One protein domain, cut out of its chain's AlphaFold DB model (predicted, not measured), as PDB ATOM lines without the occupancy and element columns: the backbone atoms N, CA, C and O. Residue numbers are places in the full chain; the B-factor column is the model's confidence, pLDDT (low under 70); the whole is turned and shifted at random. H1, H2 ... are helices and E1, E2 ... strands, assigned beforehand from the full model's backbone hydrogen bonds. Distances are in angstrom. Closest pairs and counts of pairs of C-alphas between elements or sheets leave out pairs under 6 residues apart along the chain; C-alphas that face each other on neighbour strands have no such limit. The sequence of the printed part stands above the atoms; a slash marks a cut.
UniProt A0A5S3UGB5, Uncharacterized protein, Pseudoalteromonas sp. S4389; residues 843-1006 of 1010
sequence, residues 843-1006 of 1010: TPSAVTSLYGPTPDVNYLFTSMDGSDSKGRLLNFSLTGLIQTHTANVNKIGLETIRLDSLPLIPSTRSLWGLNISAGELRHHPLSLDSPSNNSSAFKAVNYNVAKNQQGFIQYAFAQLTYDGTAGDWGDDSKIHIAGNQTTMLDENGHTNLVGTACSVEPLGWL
ATOM      1  N   THR A 843     244.774 153.507 135.563       93.25
ATOM      2  CA  THR A 843     244.419 154.583 134.631       93.25
ATOM      3  C   THR A 843     245.109 155.876 135.053       93.25
ATOM      4  O   THR A 843     245.230 156.115 136.259       93.25
ATOM      5  N   PRO A 844     245.567 156.714 134.102       91.25
ATOM      6  CA  PRO A 844     246.106 158.032 134.419       91.25
ATOM      7  C   PRO A 844     245.133 158.823 135.293       91.25
ATOM      8  O   PRO A 844     243.916 158.757 135.121       91.25
ATOM      9  N   SER A 845     245.670 159.536 136.275       90.69
ATOM     10  CA  SER A 845     244.857 160.222 137.276       90.69
ATOM     11  C   SER A 845     245.573 161.451 137.811       90.69
ATOM     12  O   SER A 845     246.798 161.461 137.912       90.69
ATOM     13  N   ALA A 846     244.820 162.472 138.214       88.44
ATOM     14  CA  ALA A 846     245.377 163.598 138.952       88.44
ATOM     15  C   ALA A 846     245.906 163.153 140.328       88.44
ATOM     16  O   ALA A 846     245.372 162.224 140.944       88.44
ATOM     17  N   VAL A 847     246.925 163.854 140.828       83.50
ATOM     18  CA  VAL A 847     247.478 163.638 142.172       83.50
ATOM     19  C   VAL A 847     246.364 163.811 143.210       83.50
ATOM     20  O   VAL A 847     245.700 164.849 143.237       83.50
ATOM     21  N   THR A 848     246.133 162.793 144.041       84.44
ATOM     22  CA  THR A 848     245.097 162.803 145.088       84.44
ATOM     23  C   THR A 848     245.745 162.797 146.478       84.44
ATOM     24  O   THR A 848     246.895 162.392 146.638       84.44
ATOM     25  N   SER A 849     245.025 163.286 147.490       84.56
ATOM     26  CA  SER A 849     245.504 163.269 148.880       84.56
ATOM     27  C   SER A 849     245.587 161.835 149.409       84.56
ATOM     28  O   SER A 849     244.699 161.023 149.135       84.56
ATOM     29  N   LEU A 850     246.627 161.543 150.190       86.31
ATOM     30  CA  LEU A 850     246.802 160.257 150.860       86.31
ATOM     31  C   LEU A 850     245.667 159.988 151.852       86.31
ATOM     32  O   LEU A 850     245.227 160.872 152.596       86.31
ATOM     33  N   TYR A 851     245.260 158.724 151.900       86.12
ATOM     34  CA  TYR A 851     244.380 158.164 152.912       86.12
ATOM     35  C   TYR A 851     245.171 157.363 153.954       86.12
ATOM     36  O   TYR A 851     246.125 156.669 153.613       86.12
ATOM     37  N   GLY A 852     244.726 157.429 155.214       75.12
ATOM     38  CA  GLY A 852     245.337 156.716 156.338       75.12
ATOM     39  C   GLY A 852     246.492 157.472 157.012       75.12
ATOM     40  O   GLY A 852     246.852 158.580 156.596       75.12
ATOM     41  N   PRO A 853     247.041 156.924 158.112       60.78
ATOM     42  CA  PRO A 853     248.264 157.444 158.701       60.78
ATOM     43  C   PRO A 853     249.425 157.333 157.699       60.78
ATOM     44  O   PRO A 853     249.439 156.506 156.796       60.78
ATOM     45  N   THR A 854     250.427 158.181 157.885       53.47
ATOM     46  CA  THR A 854     251.577 158.415 157.005       53.47
ATOM     47  C   THR A 854     252.548 157.261 156.629       53.47
ATOM     48  O   THR A 854     253.375 157.541 155.760       53.47
ATOM     49  N   PRO A 855     252.566 156.022 157.190       51.28
ATOM     50  CA  PRO A 855     253.678 155.088 156.941       51.28
ATOM     51  C   PRO A 855     253.673 154.257 155.644       51.28
ATOM     52  O   PRO A 855     254.673 153.584 155.402       51.28
ATOM     53  N   ASP A 856     252.635 154.252 154.806       57.59
ATOM     54  CA  ASP A 856     252.591 153.271 153.696       57.59
ATOM     55  C   ASP A 856     253.456 153.653 152.477       57.59
ATOM     56  O   ASP A 856     253.747 152.816 151.624       57.59
ATOM     57  N   VAL A 857     253.944 154.897 152.407       68.25
ATOM     58  CA  VAL A 857     254.718 155.422 151.263       68.25
ATOM     59  C   VAL A 857     256.218 155.423 151.560       68.25
ATOM     60  O   VAL A 857     256.858 156.467 151.590       68.25
ATOM     61  N   ASN A 858     256.791 154.255 151.842       73.75
ATOM     62  CA  ASN A 858     258.193 154.149 152.284       73.75
ATOM     63  C   ASN A 858     259.131 153.447 151.298       73.75
ATOM     64  O   ASN A 858     260.350 153.484 151.494       73.75
ATOM     65  N   TYR A 859     258.583 152.827 150.255       86.94
ATOM     66  CA  TYR A 859     259.344 151.986 149.343       86.94
ATOM     67  C   TYR A 859     259.124 152.378 147.887       86.94
ATOM     68  O   TYR A 859     258.005 152.648 147.453       86.94
ATOM     69  N   LEU A 860     260.218 152.359 147.135       92.31
ATOM     70  CA  LEU A 860     260.223 152.385 145.687       92.31
ATOM     71  C   LEU A 860     260.231 150.951 145.168       92.31
ATOM     72  O   LEU A 860     261.061 150.147 145.588       92.31
ATOM     73  N   PHE A 861     259.347 150.660 144.223       94.56
ATOM     74  CA  PHE A 861     259.360 149.435 143.439       94.56
ATOM     75  C   PHE A 861     259.928 149.731 142.053       94.56
ATOM     76  O   PHE A 861     259.460 150.656 141.390       94.56
ATOM     77  N   THR A 862     260.902 148.952 141.591       95.31
ATOM     78  CA  THR A 862     261.438 149.083 140.233       95.31
ATOM     79  C   THR A 862     261.694 147.713 139.626       95.31
ATOM     80  O   THR A 862     262.066 146.769 140.325       95.31
ATOM     81  N   SER A 863     261.454 147.586 138.326       94.94
ATOM     82  CA  SER A 863     261.612 146.326 137.607       94.94
ATOM     83  C   SER A 863     261.974 146.570 136.154       94.94
ATOM     84  O   SER A 863     261.507 147.538 135.553       94.94
ATOM     85  N   MET A 864     262.728 145.636 135.578       93.44
ATOM     86  CA  MET A 864     262.899 145.436 134.137       93.44
ATOM     87  C   MET A 864     262.388 144.065 133.661       93.44
ATOM     88  O   MET A 864     262.356 143.818 132.457       93.44
ATOM     89  N   ASP A 865     262.022 143.164 134.582       92.38
ATOM     90  CA  ASP A 865     261.791 141.740 134.313       92.38
ATOM     91  C   ASP A 865     260.561 141.473 133.420       92.38
ATOM     92  O   ASP A 865     259.445 141.907 133.693       92.38
ATOM     93  N   GLY A 866     260.734 140.641 132.386       90.56
ATOM     94  CA  GLY A 866     259.675 140.239 131.452       90.56
ATOM     95  C   GLY A 866     258.684 139.190 131.980       90.56
ATOM     96  O   GLY A 866     258.017 138.533 131.177       90.56
ATOM     97  N   SER A 867     258.576 139.015 133.301       90.12
ATOM     98  CA  SER A 867     257.646 138.079 133.957       90.12
ATOM     99  C   SER A 867     256.412 138.803 134.496       90.12
ATOM    100  O   SER A 867     256.539 139.849 135.135       90.12
ATOM    101  N   ASP A 868     255.224 138.214 134.328       90.25
ATOM    102  CA  ASP A 868     253.974 138.771 134.873       90.25
ATOM    103  C   ASP A 868     254.018 138.932 136.400       90.25
ATOM    104  O   ASP A 868     253.528 139.930 136.918       90.25
ATOM    105  N   SER A 869     254.708 138.025 137.099       91.19
ATOM    106  CA  SER A 869     254.898 138.054 138.557       91.19
ATOM    107  C   SER A 869     255.853 139.132 139.077       91.19
ATOM    108  O   SER A 869     256.090 139.207 140.282       91.19
ATOM    109  N   LYS A 870     256.444 139.937 138.187       91.94
ATOM    110  CA  LYS A 870     257.509 140.895 138.518       91.94
ATOM    111  C   LYS A 870     257.269 142.285 137.929       91.94
ATOM    112  O   LYS A 870     258.201 142.963 137.510       91.94
ATOM    113  N   GLY A 871     256.014 142.724 137.888       92.50
ATOM    114  CA  GLY A 871     255.667 144.090 137.503       92.50
ATOM    115  C   GLY A 871     255.516 144.341 136.002       92.50
ATOM    116  O   GLY A 871     255.147 145.457 135.649       92.50
ATOM    117  N   ARG A 872     255.687 143.341 135.120       94.38
ATOM    118  CA  ARG A 872     255.528 143.514 133.659       94.38
ATOM    119  C   ARG A 872     254.186 144.137 133.267       94.38
ATOM    120  O   ARG A 872     254.132 145.034 132.426       94.38
ATOM    121  N   LEU A 873     253.096 143.647 133.860       95.56
ATOM    122  CA  LEU A 873     251.742 144.128 133.567       95.56
ATOM    123  C   LEU A 873     251.473 145.508 134.182       95.56
ATOM    124  O   LEU A 873     250.804 146.329 133.554       95.56
ATOM    125  N   LEU A 874     252.028 145.780 135.369       96.25
ATOM    126  CA  LEU A 874     251.985 147.105 135.983       96.25
ATOM    127  C   LEU A 874     252.734 148.124 135.111       96.25
ATOM    128  O   LEU A 874     252.158 149.161 134.796       96.25
ATOM    129  N   ASN A 875     253.946 147.801 134.639       95.75
ATOM    130  CA  ASN A 875     254.698 148.645 133.710       95.75
ATOM    131  C   ASN A 875     253.864 148.987 132.478       95.75
ATOM    132  O   ASN A 875     253.660 150.158 132.188       95.75
ATOM    133  N   PHE A 876     253.321 147.973 131.796       95.88
ATOM    134  CA  PHE A 876     252.505 148.197 130.603       95.88
ATOM    135  C   PHE A 876     251.295 149.094 130.886       95.88
ATOM    136  O   PHE A 876     250.937 149.939 130.067       95.88
ATOM    137  N   SER A 877     250.677 148.949 132.060       95.81
ATOM    138  CA  SER A 877     249.550 149.789 132.461       95.81
ATOM    139  C   SER A 877     249.944 151.244 132.759       95.81
ATOM    140  O   SER A 877     249.124 152.131 132.540       95.81
ATOM    141  N   LEU A 878     251.166 151.491 133.249       94.75
ATOM    142  CA  LEU A 878     251.677 152.824 133.595       94.75
ATOM    143  C   LEU A 878     252.317 153.550 132.400       94.75
ATOM    144  O   LEU A 878     252.053 154.733 132.187       94.75
ATOM    145  N   THR A 879     253.149 152.845 131.629       93.44
ATOM    146  CA  THR A 879     254.031 153.416 130.596       93.44
ATOM    147  C   THR A 879     253.628 153.054 129.170       93.44
ATOM    148  O   THR A 879     254.097 153.680 128.227       93.44
ATOM    149  N   GLY A 880     252.787 152.031 128.980       91.81
ATOM    150  CA  GLY A 880     252.476 151.478 127.658       91.81
ATOM    151  C   GLY A 880     253.590 150.609 127.058       91.81
ATOM    152  O   GLY A 880     253.382 149.998 126.010       91.81
ATOM    153  N   LEU A 881     254.748 150.495 127.720       92.38
ATOM    154  CA  LEU A 881     255.872 149.681 127.262       92.38
ATOM    155  C   LEU A 881     255.814 148.259 127.822       92.38
ATOM    156  O   LEU A 881     255.273 147.994 128.896       92.38
ATOM    157  N   ILE A 882     256.400 147.315 127.088       93.94
ATOM    158  CA  ILE A 882     256.373 145.894 127.437       93.94
ATOM    159  C   ILE A 882     257.783 145.451 127.805       93.94
ATOM    160  O   ILE A 882     258.713 145.556 127.007       93.94
ATOM    161  N   GLN A 883     257.930 144.947 129.026       93.12
ATOM    162  CA  GLN A 883     259.203 144.449 129.536       93.12
ATOM    163  C   GLN A 883     259.489 143.065 128.958       93.12
ATOM    164  O   GLN A 883     258.606 142.202 128.911       93.12
ATOM    165  N   THR A 884     260.719 142.861 128.497       93.12
ATOM    166  CA  THR A 884     261.155 141.638 127.809       93.12
ATOM    167  C   THR A 884     262.475 141.089 128.344       93.12
ATOM    168  O   THR A 884     262.997 140.124 127.787       93.12
ATOM    169  N   HIS A 885     263.004 141.657 129.434       91.50
ATOM    170  CA  HIS A 885     264.200 141.157 130.104       91.50
ATOM    171  C   HIS A 885     264.025 139.697 130.534       91.50
ATOM    172  O   HIS A 885     263.027 139.331 131.166       91.50
ATOM    173  N   THR A 886     265.027 138.870 130.247       88.81
ATOM    174  CA  THR A 886     265.074 137.490 130.726       88.81
ATOM    175  C   THR A 886     265.630 137.476 132.142       88.81
ATOM    176  O   THR A 886     266.829 137.672 132.343       88.81
ATOM    177  N   ALA A 887     264.767 137.194 133.120       78.00
ATOM    178  CA  ALA A 887     265.162 137.084 134.519       78.00
ATOM    179  C   ALA A 887     266.344 136.109 134.701       78.00
ATOM    180  O   ALA A 887     266.336 134.990 134.182       78.00
ATOM    181  N   ASN A 888     267.350 136.530 135.468       76.44
ATOM    182  CA  ASN A 888     268.561 135.761 135.742       76.44
ATOM    183  C   ASN A 888     268.890 135.866 137.235       76.44
ATOM    184  O   ASN A 888     268.814 136.947 137.798       76.44
ATOM    185  N   VAL A 889     269.269 134.760 137.879       74.12
ATOM    186  CA  VAL A 889     269.622 134.742 139.314       74.12
ATOM    187  C   VAL A 889     270.864 135.576 139.648       74.12
ATOM    188  O   VAL A 889     271.027 135.986 140.789       74.12
ATOM    189  N   ASN A 890     271.718 135.834 138.656       80.12
ATOM    190  CA  ASN A 890     272.939 136.626 138.801       80.12
ATOM    191  C   ASN A 890     272.759 138.092 138.381       80.12
ATOM    192  O   ASN A 890     273.749 138.817 138.361       80.12
ATOM    193  N   LYS A 891     271.545 138.505 137.983       81.31
ATOM    194  CA  LYS A 891     271.231 139.894 137.641       81.31
ATOM    195  C   LYS A 891     270.059 140.410 138.470       81.31
ATOM    196  O   LYS A 891     269.028 139.744 138.573       81.31
ATOM    197  N   ILE A 892     270.177 141.615 139.002       82.69
ATOM    198  CA  ILE A 892     269.091 142.316 139.682       82.69
ATOM    199  C   ILE A 892     268.181 142.925 138.607       82.69
ATOM    200  O   ILE A 892     268.466 143.976 138.044       82.69
ATOM    201  N   GLY A 893     267.088 142.222 138.288       85.56
ATOM    202  CA  GLY A 893     266.044 142.684 137.358       85.56
ATOM    203  C   GLY A 893     264.794 143.260 138.028       85.56
ATOM    204  O   GLY A 893     263.882 143.715 137.342       85.56
ATOM    205  N   LEU A 894     264.748 143.216 139.358       92.19
ATOM    206  CA  LEU A 894     263.651 143.666 140.207       92.19
ATOM    207  C   LEU A 894     264.237 144.012 141.575       92.19
ATOM    208  O   LEU A 894     264.955 143.193 142.152       92.19
ATOM    209  N   GLU A 895     263.870 145.161 142.124       91.81
ATOM    210  CA  GLU A 895     264.231 145.518 143.493       91.81
ATOM    211  C   GLU A 895     263.152 146.375 144.161       91.81
ATOM    212  O   GLU A 895     262.286 146.983 143.524       91.81
ATOM    213  N   THR A 896     263.179 146.384 145.490       91.31
ATOM    214  CA  THR A 896     262.369 147.279 146.311       91.31
ATOM    215  C   THR A 896     263.291 147.959 147.305       91.31
ATOM    216  O   THR A 896     263.919 147.288 148.124       91.31
ATOM    217  N   ILE A 897     263.388 149.284 147.220       90.56
ATOM    218  CA  ILE A 897     264.337 150.078 148.005       90.56
ATOM    219  C   ILE A 897     263.603 151.095 148.870       90.56
ATOM    220  O   ILE A 897     262.512 151.550 148.534       90.56
ATOM    221  N   ARG A 898     264.190 151.445 150.014       87.25
ATOM    222  CA  ARG A 898     263.628 152.465 150.899       87.25
ATOM    223  C   ARG A 898     263.860 153.855 150.308       87.25
ATOM    224  O   ARG A 898     264.902 154.112 149.709       87.25
ATOM    225  N   LEU A 899     262.903 154.752 150.511       88.31
ATOM    226  CA  LEU A 899     263.068 156.161 150.168       88.31
ATOM    227  C   LEU A 899     264.037 156.857 151.134       88.31
ATOM    228  O   LEU A 899     263.935 156.690 152.351       88.31
ATOM    229  N   ASP A 900     264.926 157.682 150.585       88.81
ATOM    230  CA  ASP A 900     265.839 158.537 151.353       88.81
ATOM    231  C   ASP A 900     265.118 159.789 151.870       88.81
ATOM    232  O   ASP A 900     265.450 160.326 152.929       88.81
ATOM    233  N   SER A 901     264.100 160.257 151.137       83.94
ATOM    234  CA  SER A 901     263.235 161.348 151.585       83.94
ATOM    235  C   SER A 901     261.818 161.221 151.029       83.94
ATOM    236  O   SER A 901     261.629 160.965 149.840       83.94
ATOM    237  N   LEU A 902     260.832 161.445 151.903       81.94
ATOM    238  CA  LEU A 902     259.405 161.495 151.582       81.94
ATOM    239  C   LEU A 902     258.853 162.881 151.953       81.94
ATOM    240  O   LEU A 902     258.447 163.103 153.097       81.94
ATOM    241  N   PRO A 903     258.859 163.840 151.021       77.75
ATOM    242  CA  PRO A 903     258.326 165.164 151.276       77.75
ATOM    243  C   PRO A 903     256.793 165.138 151.158       77.75
ATOM    244  O   PRO A 903     256.225 165.025 150.074       77.75
ATOM    245  N   LEU A 904     256.113 165.235 152.301       78.25
ATOM    246  CA  LEU A 904     254.654 165.286 152.409       78.25
ATOM    247  C   LEU A 904     254.231 166.644 152.969       78.25
ATOM    248  O   LEU A 904     254.815 167.111 153.946       78.25
ATOM    249  N   ILE A 905     253.184 167.248 152.407       78.38
ATOM    250  CA  ILE A 905     252.549 168.432 152.992       78.38
ATOM    251  C   ILE A 905     251.522 167.960 154.038       78.38
ATOM    252  O   ILE A 905     250.488 167.409 153.651       78.38
ATOM    253  N   PRO A 906     251.730 168.180 155.354       77.25
ATOM    254  CA  PRO A 906     250.830 167.632 156.375       77.25
ATOM    255  C   PRO A 906     249.408 168.203 156.315       77.25
ATOM    256  O   PRO A 906     248.451 167.495 156.614       77.25
ATOM    257  N   SER A 907     249.258 169.471 155.915       78.19
ATOM    258  CA  SER A 907     247.958 170.155 155.853       78.19
ATOM    259  C   SER A 907     247.054 169.645 154.731       78.19
ATOM    260  O   SER A 907     245.838 169.629 154.896       78.19
ATOM    261  N   THR A 908     247.630 169.215 153.606       76.69
ATOM    262  CA  THR A 908     246.891 168.703 152.441       76.69
ATOM    263  C   THR A 908     247.007 167.191 152.283       76.69
ATOM    264  O   THR A 908     246.332 166.625 151.433       76.69
ATOM    265  N   ARG A 909     247.864 166.526 153.073       77.25
ATOM    266  CA  ARG A 909     248.192 165.094 152.954       77.25
ATOM    267  C   ARG A 909     248.581 164.697 151.527       77.25
ATOM    268  O   ARG A 909     248.300 163.590 151.086       77.25
ATOM    269  N   SER A 910     249.211 165.600 150.788       77.06
ATOM    270  CA  SER A 910     249.640 165.364 149.411       77.06
ATOM    271  C   SER A 910     251.153 165.205 149.343       77.06
ATOM    272  O   SER A 910     251.887 165.836 150.113       77.06
ATOM    273  N   LEU A 911     251.618 164.406 148.383       76.75
ATOM    274  CA  LEU A 911     253.033 164.369 148.022       76.75
ATOM    275  C   LEU A 911     253.466 165.760 147.537       76.75
ATOM    276  O   LEU A 911     252.751 166.416 146.774       76.75
ATOM    277  N   TRP A 912     254.611 166.232 148.020       69.69
ATOM    278  CA  TRP A 912     255.228 167.478 147.576       69.69
ATOM    279  C   TRP A 912     256.148 167.191 146.375       69.69
ATOM    280  O   TRP A 912     256.673 166.086 146.260       69.69
ATOM    281  N   GLY A 913     256.294 168.147 145.449       63.25
ATOM    282  CA  GLY A 913     257.118 167.956 144.239       63.25
ATOM    283  C   GLY A 913     256.562 168.518 142.923       63.25
ATOM    284  O   GLY A 913     257.247 168.447 141.914       63.25
ATOM    285  N   LEU A 914     255.370 169.134 142.908       54.97
ATOM    286  CA  LEU A 914     254.822 169.782 141.696       54.97
ATOM    287  C   LEU A 914     255.642 171.007 141.210       54.97
ATOM    288  O   LEU A 914     255.401 171.500 140.114       54.97
ATOM    289  N   ASN A 915     256.600 171.504 142.009       51.59
ATOM    290  CA  ASN A 915     257.566 172.547 141.640       51.59
ATOM    291  C   ASN A 915     258.996 172.009 141.847       51.59
ATOM    292  O   ASN A 915     259.399 171.748 142.980       51.59
ATOM    293  N   ILE A 916     259.753 171.877 140.753       52.81
ATOM    294  CA  ILE A 916     261.002 171.095 140.566       52.81
ATOM    295  C   ILE A 916     262.232 171.701 141.298       52.81
ATOM    296  O   ILE A 916     263.371 171.573 140.871       52.81
ATOM    297  N   SER A 917     262.050 172.453 142.385       51.41
ATOM    298  CA  SER A 917     263.161 173.186 143.033       51.41
ATOM    299  C   SER A 917     263.243 173.035 144.552       51.41
ATOM    300  O   SER A 917     264.271 173.382 145.129       51.41
ATOM    301  N   ALA A 918     262.222 172.485 145.216       50.88
ATOM    302  CA  ALA A 918     262.290 172.166 146.640       50.88
ATOM    303  C   ALA A 918     261.362 170.989 146.983       50.88
ATOM    304  O   ALA A 918     260.166 171.051 146.715       50.88
ATOM    305  N   GLY A 919     261.926 169.935 147.588       58.44
ATOM    306  CA  GLY A 919     261.164 168.821 148.161       58.44
ATOM    307  C   GLY A 919     260.692 167.743 147.201       58.44
ATOM    308  O   GLY A 919     259.508 167.432 147.174       58.44
ATOM    309  N   GLU A 920     261.617 167.162 146.444       72.75
ATOM    310  CA  GLU A 920     261.358 165.989 145.603       72.75
ATOM    311  C   GLU A 920     261.481 164.695 146.413       72.75
ATOM    312  O   GLU A 920     262.270 164.613 147.358       72.75
ATOM    313  N   LEU A 921     260.715 163.678 146.026       83.31
ATOM    314  CA  LEU A 921     260.814 162.338 146.591       83.31
ATOM    315  C   LEU A 921     262.109 161.691 146.087       83.31
ATOM    316  O   LEU A 921     262.325 161.629 144.878       83.31
ATOM    317  N   ARG A 922     262.976 161.248 147.004       88.62
ATOM    318  CA  ARG A 922     264.316 160.718 146.677       88.62
ATOM    319  C   ARG A 922     264.473 159.288 147.139       88.62
ATOM    320  O   ARG A 922     263.936 158.909 148.182       88.62
ATOM    321  N   HIS A 923     265.266 158.536 146.399       91.75
ATOM    322  CA  HIS A 923     265.608 157.160 146.711       91.75
ATOM    323  C   HIS A 923     267.108 156.928 146.553       91.75
ATOM    324  O   HIS A 923     267.797 157.692 145.883       91.75
ATOM    325  N   HIS A 924     267.583 155.846 147.160       91.31
ATOM    326  CA  HIS A 924     268.947 155.382 146.951       91.31
ATOM    327  C   HIS A 924     269.171 155.031 145.467       91.31
ATOM    328  O   HIS A 924     268.205 154.619 144.814       91.31
ATOM    329  N   PRO A 925     270.398 155.144 144.920       90.69
ATOM    330  CA  PRO A 925     270.674 154.734 143.545       90.69
ATOM    331  C   PRO A 925     270.201 153.307 143.253       90.69
ATOM    332  O   PRO A 925     270.339 152.412 144.093       90.69
ATOM    333  N   LEU A 926     269.637 153.112 142.060       92.56
ATOM    334  CA  LEU A 926     269.131 151.813 141.624       92.56
ATOM    335  C   LEU A 926     270.283 150.815 141.451       92.56
ATOM    336  O   LEU A 926     271.346 151.168 140.942       92.56
ATOM    337  N   SER A 927     270.051 149.557 141.826       91.38
ATOM    338  CA  SER A 927     270.979 148.443 141.583       91.38
ATOM    339  C   SER A 927     270.560 147.584 140.384       91.38
ATOM    340  O   SER A 927     271.057 146.470 140.227       91.38
ATOM    341  N   LEU A 928     269.635 148.073 139.547       91.31
ATOM    342  CA  LEU A 928     269.202 147.383 138.330       91.31
ATOM    343  C   LEU A 928     270.364 147.170 137.353       91.31
ATOM    344  O   LEU A 928     271.003 148.119 136.898       91.31
ATOM    345  N   ASP A 929     270.575 145.917 136.960       91.88
ATOM    346  CA  ASP A 929     271.602 145.548 135.988       91.88
ATOM    347  C   ASP A 929     271.263 145.976 134.550       91.88
ATOM    348  O   ASP A 929     270.131 146.318 134.208       91.88
ATOM    349  N   SER A 930     272.261 145.864 133.668       91.31
ATOM    350  CA  SER A 930     272.065 145.933 132.215       91.31
ATOM    351  C   SER A 930     271.028 144.906 131.719       91.31
ATOM    352  O   SER A 930     271.127 143.710 132.058       91.31
ATOM    353  N   PRO A 931     270.074 145.307 130.857       92.44
ATOM    354  CA  PRO A 931     269.064 144.393 130.357       92.44
ATOM    355  C   PRO A 931     269.671 143.367 129.378       92.44
ATOM    356  O   PRO A 931     270.642 143.624 128.672       92.44
ATOM    357  N   SER A 932     269.108 142.157 129.319       91.25
ATOM    358  CA  SER A 932     269.503 141.071 128.409       91.25
ATOM    359  C   SER A 932     269.189 141.337 126.929       91.25
ATOM    360  O   SER A 932     269.610 140.570 126.065       91.25
ATOM    361  N   ASN A 933     268.375 142.350 126.646       89.50
ATOM    362  CA  ASN A 933     267.907 142.794 125.334       89.50
ATOM    363  C   ASN A 933     267.437 144.260 125.461       89.50
ATOM    364  O   ASN A 933     267.624 144.869 126.510       89.50
ATOM    365  N   ASN A 934     266.796 144.823 124.434       85.75
ATOM    366  CA  ASN A 934     266.271 146.198 124.452       85.75
ATOM    367  C   ASN A 934     264.990 146.347 125.315       85.75
ATOM    368  O   ASN A 934     264.013 146.954 124.879       85.75
ATOM    369  N   SER A 935     264.949 145.732 126.503       90.88
ATOM    370  CA  SER A 935     263.824 145.837 127.439       90.88
ATOM    371  C   SER A 935     263.770 147.216 128.090       90.88
ATOM    372  O   SER A 935     264.799 147.811 128.398       90.88
ATOM    373  N   SER A 936     262.553 147.679 128.367       91.19
ATOM    374  CA  SER A 936     262.293 148.862 129.191       91.19
ATOM    375  C   SER A 936     262.285 148.525 130.686       91.19
ATOM    376  O   SER A 936     262.084 147.366 131.075       91.19
ATOM    377  N   ALA A 937     262.447 149.552 131.520       94.69
ATOM    378  CA  ALA A 937     262.255 149.480 132.963       94.69
ATOM    379  C   ALA A 937     261.360 150.625 133.456       94.69
ATOM    380  O   ALA A 937     261.059 151.570 132.722       94.69
ATOM    381  N   PHE A 938     260.913 150.529 134.703       96.12
ATOM    382  CA  PHE A 938     260.168 151.594 135.366       96.12
ATOM    383  C   PHE A 938     260.409 151.565 136.862       96.12
ATOM    384  O   PHE A 938     260.679 150.506 137.430       96.12
ATOM    385  N   LYS A 939     260.196 152.716 137.489       95.00
ATOM    386  CA  LYS A 939     260.189 152.889 138.937       95.00
ATOM    387  C   LYS A 939     258.859 153.496 139.376       95.00
ATOM    388  O   LYS A 939     258.317 154.365 138.691       95.00
ATOM    389  N   ALA A 940     258.307 153.029 140.490       94.44
ATOM    390  CA  ALA A 940     257.019 153.479 140.999       94.44
ATOM    391  C   ALA A 940     256.939 153.456 142.529       94.44
ATOM    392  O   ALA A 940     257.439 152.545 143.189       94.44
ATOM    393  N   VAL A 941     256.239 154.443 143.080       91.69
ATOM    394  CA  VAL A 941     255.876 154.541 144.497       91.69
ATOM    395  C   VAL A 941     254.360 154.476 144.605       91.69
ATOM    396  O   VAL A 941     253.667 155.288 143.988       91.69
ATOM    397  N   ASN A 942     253.846 153.520 145.381       91.31
ATOM    398  CA  ASN A 942     252.417 153.380 145.641       91.31
ATOM    399  C   ASN A 942     251.986 154.143 146.901       91.31
ATOM    400  O   ASN A 942     252.760 154.303 147.843       91.31
ATOM    401  N   TYR A 943     250.742 154.612 146.913       88.31
ATOM    402  CA  TYR A 943     250.110 155.257 148.057       88.31
ATOM    403  C   TYR A 943     248.591 155.082 148.025       88.31
ATOM    404  O   TYR A 943     247.971 155.014 146.963       88.31
ATOM    405  N   ASN A 944     247.988 155.007 149.209       90.69
ATOM    406  CA  ASN A 944     246.562 154.744 149.368       90.69
ATOM    407  C   ASN A 944     245.768 156.045 149.236       90.69
ATOM    408  O   ASN A 944     246.164 157.077 149.784       90.69
ATOM    409  N   VAL A 945     244.637 156.007 148.532       89.56
ATOM    410  CA  VAL A 945     243.757 157.172 148.354       89.56
ATOM    411  C   VAL A 945     242.297 156.797 148.581       89.56
ATOM    412  O   VAL A 945     241.866 155.682 148.287       89.56
ATOM    413  N   ALA A 946     241.526 157.754 149.091       88.81
ATOM    414  CA  ALA A 946     240.097 157.612 149.327       88.81
ATOM    415  C   ALA A 946     239.313 158.452 148.322       88.81
ATOM    416  O   ALA A 946     239.555 159.652 148.177       88.81
ATOM    417  N   LYS A 947     238.343 157.836 147.652       85.00
ATOM    418  CA  LYS A 947     237.381 158.530 146.790       85.00
ATOM    419  C   LYS A 947     236.005 157.995 147.125       85.00
ATOM    420  O   LYS A 947     235.793 156.794 147.030       85.00
ATOM    421  N   ASN A 948     235.088 158.872 147.532       78.31
ATOM    422  CA  ASN A 948     233.706 158.495 147.840       78.31
ATOM    423  C   ASN A 948     233.654 157.295 148.820       78.31
ATOM    424  O   ASN A 948     233.107 156.248 148.498       78.31
ATOM    425  N   GLN A 949     234.312 157.400 149.983       84.94
ATOM    426  CA  GLN A 949     234.388 156.326 150.998       84.94
ATOM    427  C   GLN A 949     234.914 154.964 150.491       84.94
ATOM    428  O   GLN A 949     234.792 153.963 151.192       84.94
ATOM    429  N   GLN A 950     235.523 154.912 149.305       89.69
ATOM    430  CA  GLN A 950     236.155 153.720 148.756       89.69
ATOM    431  C   GLN A 950     237.668 153.900 148.665       89.69
ATOM    432  O   GLN A 950     238.163 154.992 148.363       89.69
ATOM    433  N   GLY A 951     238.398 152.816 148.927       92.06
ATOM    434  CA  GLY A 951     239.855 152.774 148.837       92.06
ATOM    435  C   GLY A 951     240.349 152.463 147.424       92.06
ATOM    436  O   GLY A 951     239.786 151.610 146.736       92.06
ATOM    437  N   PHE A 952     241.423 153.132 147.013       93.69
ATOM    438  CA  PHE A 952     242.168 152.885 145.778       93.69
ATOM    439  C   PHE A 952     243.676 152.958 146.049       93.69
ATOM    440  O   PHE A 952     244.102 153.607 147.007       93.69
ATOM    441  N   ILE A 953     244.481 152.364 145.165       93.56
ATOM    442  CA  ILE A 953     245.943 152.526 145.173       93.56
ATOM    443  C   ILE A 953     246.336 153.448 144.024       93.56
ATOM    444  O   ILE A 953     245.925 153.245 142.879       93.56
ATOM    445  N   GLN A 954     247.139 154.460 144.325       92.75
ATOM    446  CA  GLN A 954     247.714 155.370 143.349       92.75
ATOM    447  C   GLN A 954     249.229 155.161 143.266       92.75
ATOM    448  O   GLN A 954     249.880 154.889 144.266       92.75
ATOM    449  N   TYR A 955     249.787 155.277 142.065       93.44
ATOM    450  CA  TYR A 955     251.204 155.123 141.769       93.44
ATOM    451  C   TYR A 955     251.736 156.427 141.195       93.44
ATOM    452  O   TYR A 955     251.188 156.916 140.209       93.44
ATOM    453  N   ALA A 956     252.806 156.963 141.775       91.62
ATOM    454  CA  ALA A 956     253.679 157.917 141.098       91.62
ATOM    455  C   ALA A 956     254.807 157.136 140.427       91.62
ATOM    456  O   ALA A 956     255.433 156.306 141.087       91.62
ATOM    457  N   PHE A 957     255.042 157.350 139.136       93.94
ATOM    458  CA  PHE A 957     255.940 156.504 138.356       93.94
ATOM    459  C   PHE A 957     256.805 157.289 137.371       93.94
ATOM    460  O   PHE A 957     256.456 158.395 136.954       93.94
ATOM    461  N   ALA A 958     257.907 156.660 136.970       94.25
ATOM    462  CA  ALA A 958     258.767 157.100 135.886       94.25
ATOM    463  C   ALA A 958     259.223 155.901 135.044       94.25
ATOM    464  O   ALA A 958     259.553 154.838 135.576       94.25
ATOM    465  N   GLN A 959     259.237 156.087 133.728       95.38
ATOM    466  CA  GLN A 959     259.898 155.199 132.780       95.38
ATOM    467  C   GLN A 959     261.420 155.341 132.908       95.38
ATOM    468  O   GLN A 959     261.924 156.433 133.162       95.38
ATOM    469  N   LEU A 960     262.134 154.239 132.690       94.94
ATOM    470  CA  LEU A 960     263.592 154.182 132.646       94.94
ATOM    471  C   LEU A 960     264.050 153.618 131.296       94.94
ATOM    472  O   LEU A 960     263.475 152.645 130.789       94.94
ATOM    473  N   THR A 961     265.109 154.208 130.742       94.31
ATOM    474  CA  THR A 961     265.691 153.834 129.447       94.31
ATOM    475  C   THR A 961     267.175 153.533 129.634       94.31
ATOM    476  O   THR A 961     267.915 154.361 130.150       94.31
ATOM    477  N   TYR A 962     267.609 152.334 129.241       94.62
ATOM    478  CA  TYR A 962     269.006 151.928 129.384       94.62
ATOM    479  C   TYR A 962     269.867 152.514 128.262       94.62
ATOM    480  O   TYR A 962     269.602 152.264 127.082       94.62
ATOM    481  N   ASP A 963     270.925 153.233 128.626       94.31
ATOM    482  CA  ASP A 963     271.931 153.726 127.693       94.31
ATOM    483  C   ASP A 963     273.106 152.742 127.632       94.31
ATOM    484  O   ASP A 963     273.854 152.558 128.592       94.31
ATOM    485  N   GLY A 964     273.300 152.098 126.481       91.12
ATOM    486  CA  GLY A 964     274.409 151.160 126.291       91.12
ATOM    487  C   GLY A 964     275.799 151.808 126.280       91.12
ATOM    488  O   GLY A 964     276.788 151.104 126.489       91.12
ATOM    489  N   THR A 965     275.882 153.116 126.029       92.75
ATOM    490  CA  THR A 965     277.121 153.906 126.015       92.75
ATOM    491  C   THR A 965     277.480 154.384 127.418       92.75
ATOM    492  O   THR A 965     278.640 154.254 127.810       92.75
ATOM    493  N   ALA A 966     276.508 154.908 128.172       92.19
ATOM    494  CA  ALA A 966     276.709 155.306 129.569       92.19
ATOM    495  C   ALA A 966     276.821 154.084 130.501       92.19
ATOM    496  O   ALA A 966     277.574 154.107 131.472       92.19
ATOM    497  N   GLY A 967     276.148 152.980 130.156       91.69
ATOM    498  CA  GLY A 967     276.134 151.745 130.938       91.69
ATOM    499  C   GLY A 967     275.161 151.775 132.119       91.69
ATOM    500  O   GLY A 967     275.339 151.005 133.061       91.69
ATOM    501  N   ASP A 968     274.156 152.651 132.081       93.56
ATOM    502  CA  ASP A 968     273.194 152.877 133.161       93.56
ATOM    503  C   ASP A 968     271.780 153.204 132.629       93.56
ATOM    504  O   ASP A 968     271.510 153.145 131.428       93.56
ATOM    505  N   TRP A 969     270.852 153.502 133.544       93.75
ATOM    506  CA  TRP A 969     269.438 153.784 133.259       93.75
ATOM    507  C   TRP A 969     269.086 155.284 133.195       93.75
ATOM    508  O   TRP A 969     267.899 155.614 133.155       93.75
ATOM    509  N   GLY A 970     270.077 156.186 133.243       92.62
ATOM    510  CA  GLY A 970     269.863 157.642 133.263       92.62
ATOM    511  C   GLY A 970     269.086 158.150 134.485       92.62
ATOM    512  O   GLY A 970     268.419 159.182 134.416       92.62
ATOM    513  N   ASP A 971     269.105 157.391 135.582       92.94
ATOM    514  CA  ASP A 971     268.266 157.610 136.756       92.94
ATOM    515  C   ASP A 971     268.780 158.740 137.659       92.94
ATOM    516  O   ASP A 971     269.842 158.636 138.261       92.94
ATOM    517  N   ASP A 972     267.966 159.776 137.855       91.38
ATOM    518  CA  ASP A 972     268.303 160.941 138.682       91.38
ATOM    519  C   ASP A 972     268.062 160.753 140.196       91.38
ATOM    520  O   ASP A 972     268.060 161.723 140.963       91.38
ATOM    521  N   SER A 973     267.814 159.515 140.643       91.94
ATOM    522  CA  SER A 973     267.512 159.146 142.036       91.94
ATOM    523  C   SER A 973     266.272 159.830 142.645       91.94
ATOM    524  O   SER A 973     266.150 159.968 143.872       91.94
ATOM    525  N   LYS A 974     265.323 160.274 141.805       89.06
ATOM    526  CA  LYS A 974     264.094 160.975 142.226       89.06
ATOM    527  C   LYS A 974     262.819 160.349 141.674       89.06
ATOM    528  O   LYS A 974     262.827 159.644 140.678       89.06
ATOM    529  N   ILE A 975     261.673 160.659 142.271       88.31
ATOM    530  CA  ILE A 975     260.363 160.418 141.649       88.31
ATOM    531  C   ILE A 975     259.676 161.753 141.418       88.31
ATOM    532  O   ILE A 975     259.355 162.480 142.361       88.31
ATOM    533  N   HIS A 976     259.423 162.046 140.145       85.62
ATOM    534  CA  HIS A 976     258.751 163.263 139.709       85.62
ATOM    535  C   HIS A 976     257.243 163.098 139.813       85.62
ATOM    536  O   HIS A 976     256.640 162.257 139.147       85.62
ATOM    537  N   ILE A 977     256.623 163.907 140.671       83.38
ATOM    538  CA  ILE A 977     255.174 163.890 140.856       83.38
ATOM    539  C   ILE A 977     254.533 164.760 139.776       83.38
ATOM    540  O   ILE A 977     254.570 165.986 139.854       83.38
ATOM    541  N   ALA A 978     253.906 164.121 138.792       83.25
ATOM    542  CA  ALA A 978     253.130 164.788 137.754       83.25
ATOM    543  C   ALA A 978     251.721 164.192 137.685       83.25
ATOM    544  O   ALA A 978     251.560 162.978 137.618       83.25
ATOM    545  N   GLY A 979     250.692 165.043 137.705       81.25
ATOM    546  CA  GLY A 979     249.311 164.596 137.525       81.25
ATOM    547  C   GLY A 979     249.084 164.048 136.117       81.25
ATOM    548  O   GLY A 979     249.536 164.646 135.144       81.25
ATOM    549  N   ASN A 980     248.329 162.957 135.999       85.88
ATOM    550  CA  ASN A 980     248.138 162.217 134.751       85.88
ATOM    551  C   ASN A 980     249.478 161.722 134.183       85.88
ATOM    552  O   ASN A 980     250.142 160.924 134.835       85.88
ATOM    553  N   GLN A 981     249.851 162.150 132.979       83.88
ATOM    554  CA  GLN A 981     251.060 161.732 132.276       83.88
ATOM    555  C   GLN A 981     251.706 162.944 131.597       83.88
ATOM    556  O   GLN A 981     251.014 163.806 131.056       83.88
ATOM    557  N   THR A 982     253.034 162.998 131.632       84.31
ATOM    558  CA  THR A 982     253.880 163.958 130.912       84.31
ATOM    559  C   THR A 982     255.224 163.300 130.598       84.31
ATOM    560  O   THR A 982     255.491 162.182 131.033       84.31
ATOM    561  N   THR A 983     256.092 163.980 129.860       85.75
ATOM    562  CA  THR A 983     257.454 163.517 129.572       85.75
ATOM    563  C   THR A 983     258.504 164.418 130.212       85.75
ATOM    564  O   THR A 983     258.258 165.607 130.429       85.75
ATOM    565  N   MET A 984     259.692 163.871 130.461       86.94
ATOM    566  CA  MET A 984     260.889 164.615 130.863       86.94
ATOM    567  C   MET A 984     262.157 163.979 130.282       86.94
ATOM    568  O   MET A 984     262.111 162.843 129.815       86.94
ATOM    569  N   LEU A 985     263.276 164.706 130.303       90.12
ATOM    570  CA  LEU A 985     264.584 164.157 129.943       90.12
ATOM    571  C   LEU A 985     265.224 163.465 131.149       90.12
ATOM    572  O   LEU A 985     265.137 163.987 132.260       90.12
ATOM    573  N   ASP A 986     265.861 162.322 130.915       91.50
ATOM    574  CA  ASP A 986     266.713 161.648 131.898       91.50
ATOM    575  C   ASP A 986     268.150 162.203 131.902       91.50
ATOM    576  O   ASP A 986     268.472 163.116 131.132       91.50
ATOM    577  N   GLU A 987     269.020 161.685 132.778       94.06
ATOM    578  CA  GLU A 987     270.407 162.173 132.894       94.06
ATOM    579  C   GLU A 987     271.254 161.911 131.634       94.06
ATOM    580  O   GLU A 987     272.243 162.610 131.403       94.06
ATOM    581  N   ASN A 988     270.823 160.980 130.776       93.62
ATOM    582  CA  ASN A 988     271.459 160.645 129.500       93.62
ATOM    583  C   ASN A 988     270.817 161.368 128.299       93.62
ATOM    584  O   ASN A 988     271.288 161.243 127.167       93.62
ATOM    585  N   GLY A 989     269.763 162.157 128.523       89.69
ATOM    586  CA  GLY A 989     269.058 162.912 127.489       89.69
ATOM    587  C   GLY A 989     267.975 162.131 126.735       89.69
ATOM    588  O   GLY A 989     267.472 162.637 125.726       89.69
ATOM    589  N   HIS A 990     267.566 160.945 127.195       88.25
ATOM    590  CA  HIS A 990     266.389 160.264 126.650       88.25
ATOM    591  C   HIS A 990     265.098 160.876 127.193       88.25
ATOM    592  O   HIS A 990     265.013 161.295 128.344       88.25
ATOM    593  N   THR A 991     264.058 160.909 126.359       89.31
ATOM    594  CA  THR A 991     262.720 161.353 126.774       89.31
ATOM    595  C   THR A 991     261.954 160.192 127.407       89.31
ATOM    596  O   THR A 991     261.621 159.230 126.719       89.31
ATOM    597  N   ASN A 992     261.634 160.309 128.695       90.25
ATOM    598  CA  ASN A 992     260.934 159.295 129.482       90.25
ATOM    599  C   ASN A 992     259.575 159.807 129.981       90.25
ATOM    600  O   ASN A 992     259.412 160.988 130.303       90.25
ATOM    601  N   LEU A 993     258.594 158.905 130.061       91.12
ATOM    602  CA  LEU A 993     257.277 159.193 130.626       91.12
ATOM    603  C   LEU A 993     257.331 159.259 132.161       91.12
ATOM    604  O   LEU A 993     257.910 158.383 132.801       91.12
ATOM    605  N   VAL A 994     256.661 160.246 132.752       91.56
ATOM    606  CA  VAL A 994     256.445 160.367 134.201       91.56
ATOM    607  C   VAL A 994     254.996 160.735 134.494       91.56
ATOM    608  O   VAL A 994     254.333 161.396 133.687       91.56
ATOM    609  N   GLY A 995     254.467 160.308 135.639       91.38
ATOM    610  CA  GLY A 995     253.064 160.575 135.934       91.38
ATOM    611  C   GLY A 995     252.515 159.951 137.205       91.38
ATOM    612  O   GLY A 995     253.230 159.339 138.001       91.38
ATOM    613  N   THR A 996     251.198 160.082 137.361       91.81
ATOM    614  CA  THR A 996     250.414 159.416 138.397       91.81
ATOM    615  C   THR A 996     249.238 158.644 137.813       91.81
ATOM    616  O   THR A 996     248.440 159.169 137.035       91.81
ATOM    617  N   ALA A 997     249.069 157.400 138.249       94.25
ATOM    618  CA  ALA A 997     247.983 156.524 137.818       94.25
ATOM    619  C   ALA A 997     247.319 155.837 139.016       94.25
ATOM    620  O   ALA A 997     247.974 155.535 140.004       94.25
ATOM    621  N   CYS A 998     246.019 155.580 138.932       94.62
ATOM    622  CA  CYS A 998     245.208 154.994 139.996       94.62
ATOM    623  C   CYS A 998     244.703 153.617 139.567       94.62
ATOM    624  O   CYS A 998     244.436 153.419 138.378       94.62
ATOM    625  N   SER A 999     244.531 152.687 140.508       95.12
ATOM    626  CA  SER A 999     243.846 151.417 140.258       95.12
ATOM    627  C   SER A 999     242.479 151.671 139.609       95.12
ATOM    628  O   SER A 999     241.770 152.612 139.973       95.12
ATOM    629  N   VAL A1000     242.134 150.865 138.604       93.19
ATOM    630  CA  VAL A1000     240.924 151.075 137.781       93.19
ATOM    631  C   VAL A1000     239.618 150.779 138.512       93.19
ATOM    632  O   VAL A1000     238.581 151.342 138.175       93.19
ATOM    633  N   GLU A1001     239.659 149.895 139.504       90.69
ATOM    634  CA  GLU A1001     238.512 149.509 140.322       90.69
ATOM    635  C   GLU A1001     238.799 149.821 141.803       90.69
ATOM    636  O   GLU A1001     239.957 149.698 142.230       90.69
ATOM    637  N   PRO A1002     237.778 150.224 142.588       91.88
ATOM    638  CA  PRO A1002     237.921 150.382 144.030       91.88
ATOM    639  C   PRO A1002     238.177 149.026 144.690       91.88
ATOM    640  O   PRO A1002     237.680 147.994 144.235       91.88
ATOM    641  N   LEU A1003     238.916 149.048 145.795       92.38
ATOM    642  CA  LEU A1003     239.253 147.850 146.564       92.38
ATOM    643  C   LEU A1003     238.122 147.438 147.521       92.38
ATOM    644  O   LEU A1003     237.917 146.258 147.791       92.38
ATOM    645  N   GLY A1004     237.355 148.411 148.017       92.31
ATOM    646  CA  GLY A1004     236.318 148.201 149.022       92.31
ATOM    647  C   GLY A1004     235.967 149.486 149.764       92.31
ATOM    648  O   GLY A1004     236.364 150.577 149.349       92.31
ATOM    649  N   TRP A1005     235.213 149.349 150.853       92.25
ATOM    650  CA  TRP A1005     234.719 150.465 151.659       92.25
ATOM    651  C   TRP A1005     235.686 150.837 152.778       92.25
ATOM    652  O   TRP A1005     236.311 149.978 153.385       92.25
ATOM    653  N   LEU A1006     235.784 152.124 153.077       89.88
ATOM    654  CA  LEU A1006     236.523 152.658 154.215       89.88
ATOM    655  C   LEU A1006     235.562 152.808 155.395       89.88
ATOM    656  O   LEU A1006     234.432 153.262 155.213       89.88
TER     657      LEU A1006
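What this domain is: This is residues 843 to 1006 of the 1010 residues of an uncharacterized protein of Pseudoalteromonas sp. S4389 (UniProt A0A5S3UGB5). With little regular structure, a twisted antiparallel sheet, E3 E2 E1 E4 E5 E7 E6, curls like part of a barrel, H1 packed outside. Of 164 printed residues, 60 are in named elements, mostly strand: E1, H1, E2 to E7. The whole is compact, radius of gyration of the C-alphas 15.6 A, spans 46 by 35 by 25 A.

How they stand to each other: E4, residues 937 to 947, and E5, 950 to 960, form a hairpin, N 941 and O 956 within hydrogen-bond range at 2.8 A. H1, residues 872 to 879, every O i to N i+4 pair within range, is on the sheet, C-alphas 875 and 938 6.4 A apart.

Where its parts are: E1 is residues 859 to 863, E2 894 to 901, E3 921 to 923, E6 981 to 985 and E7 991 to 999. C-alpha 859, where E1 begins, is at (259.344, 151.986, 149.343), and C-alpha 999, where E7 ends, is at (243.846, 151.417, 140.258). E5 spans 31.8 A.

The domain as a whole: Links such as E5 to E6 are long; pLDDT is under 70 at residues 853 to 857 and 912 to 919.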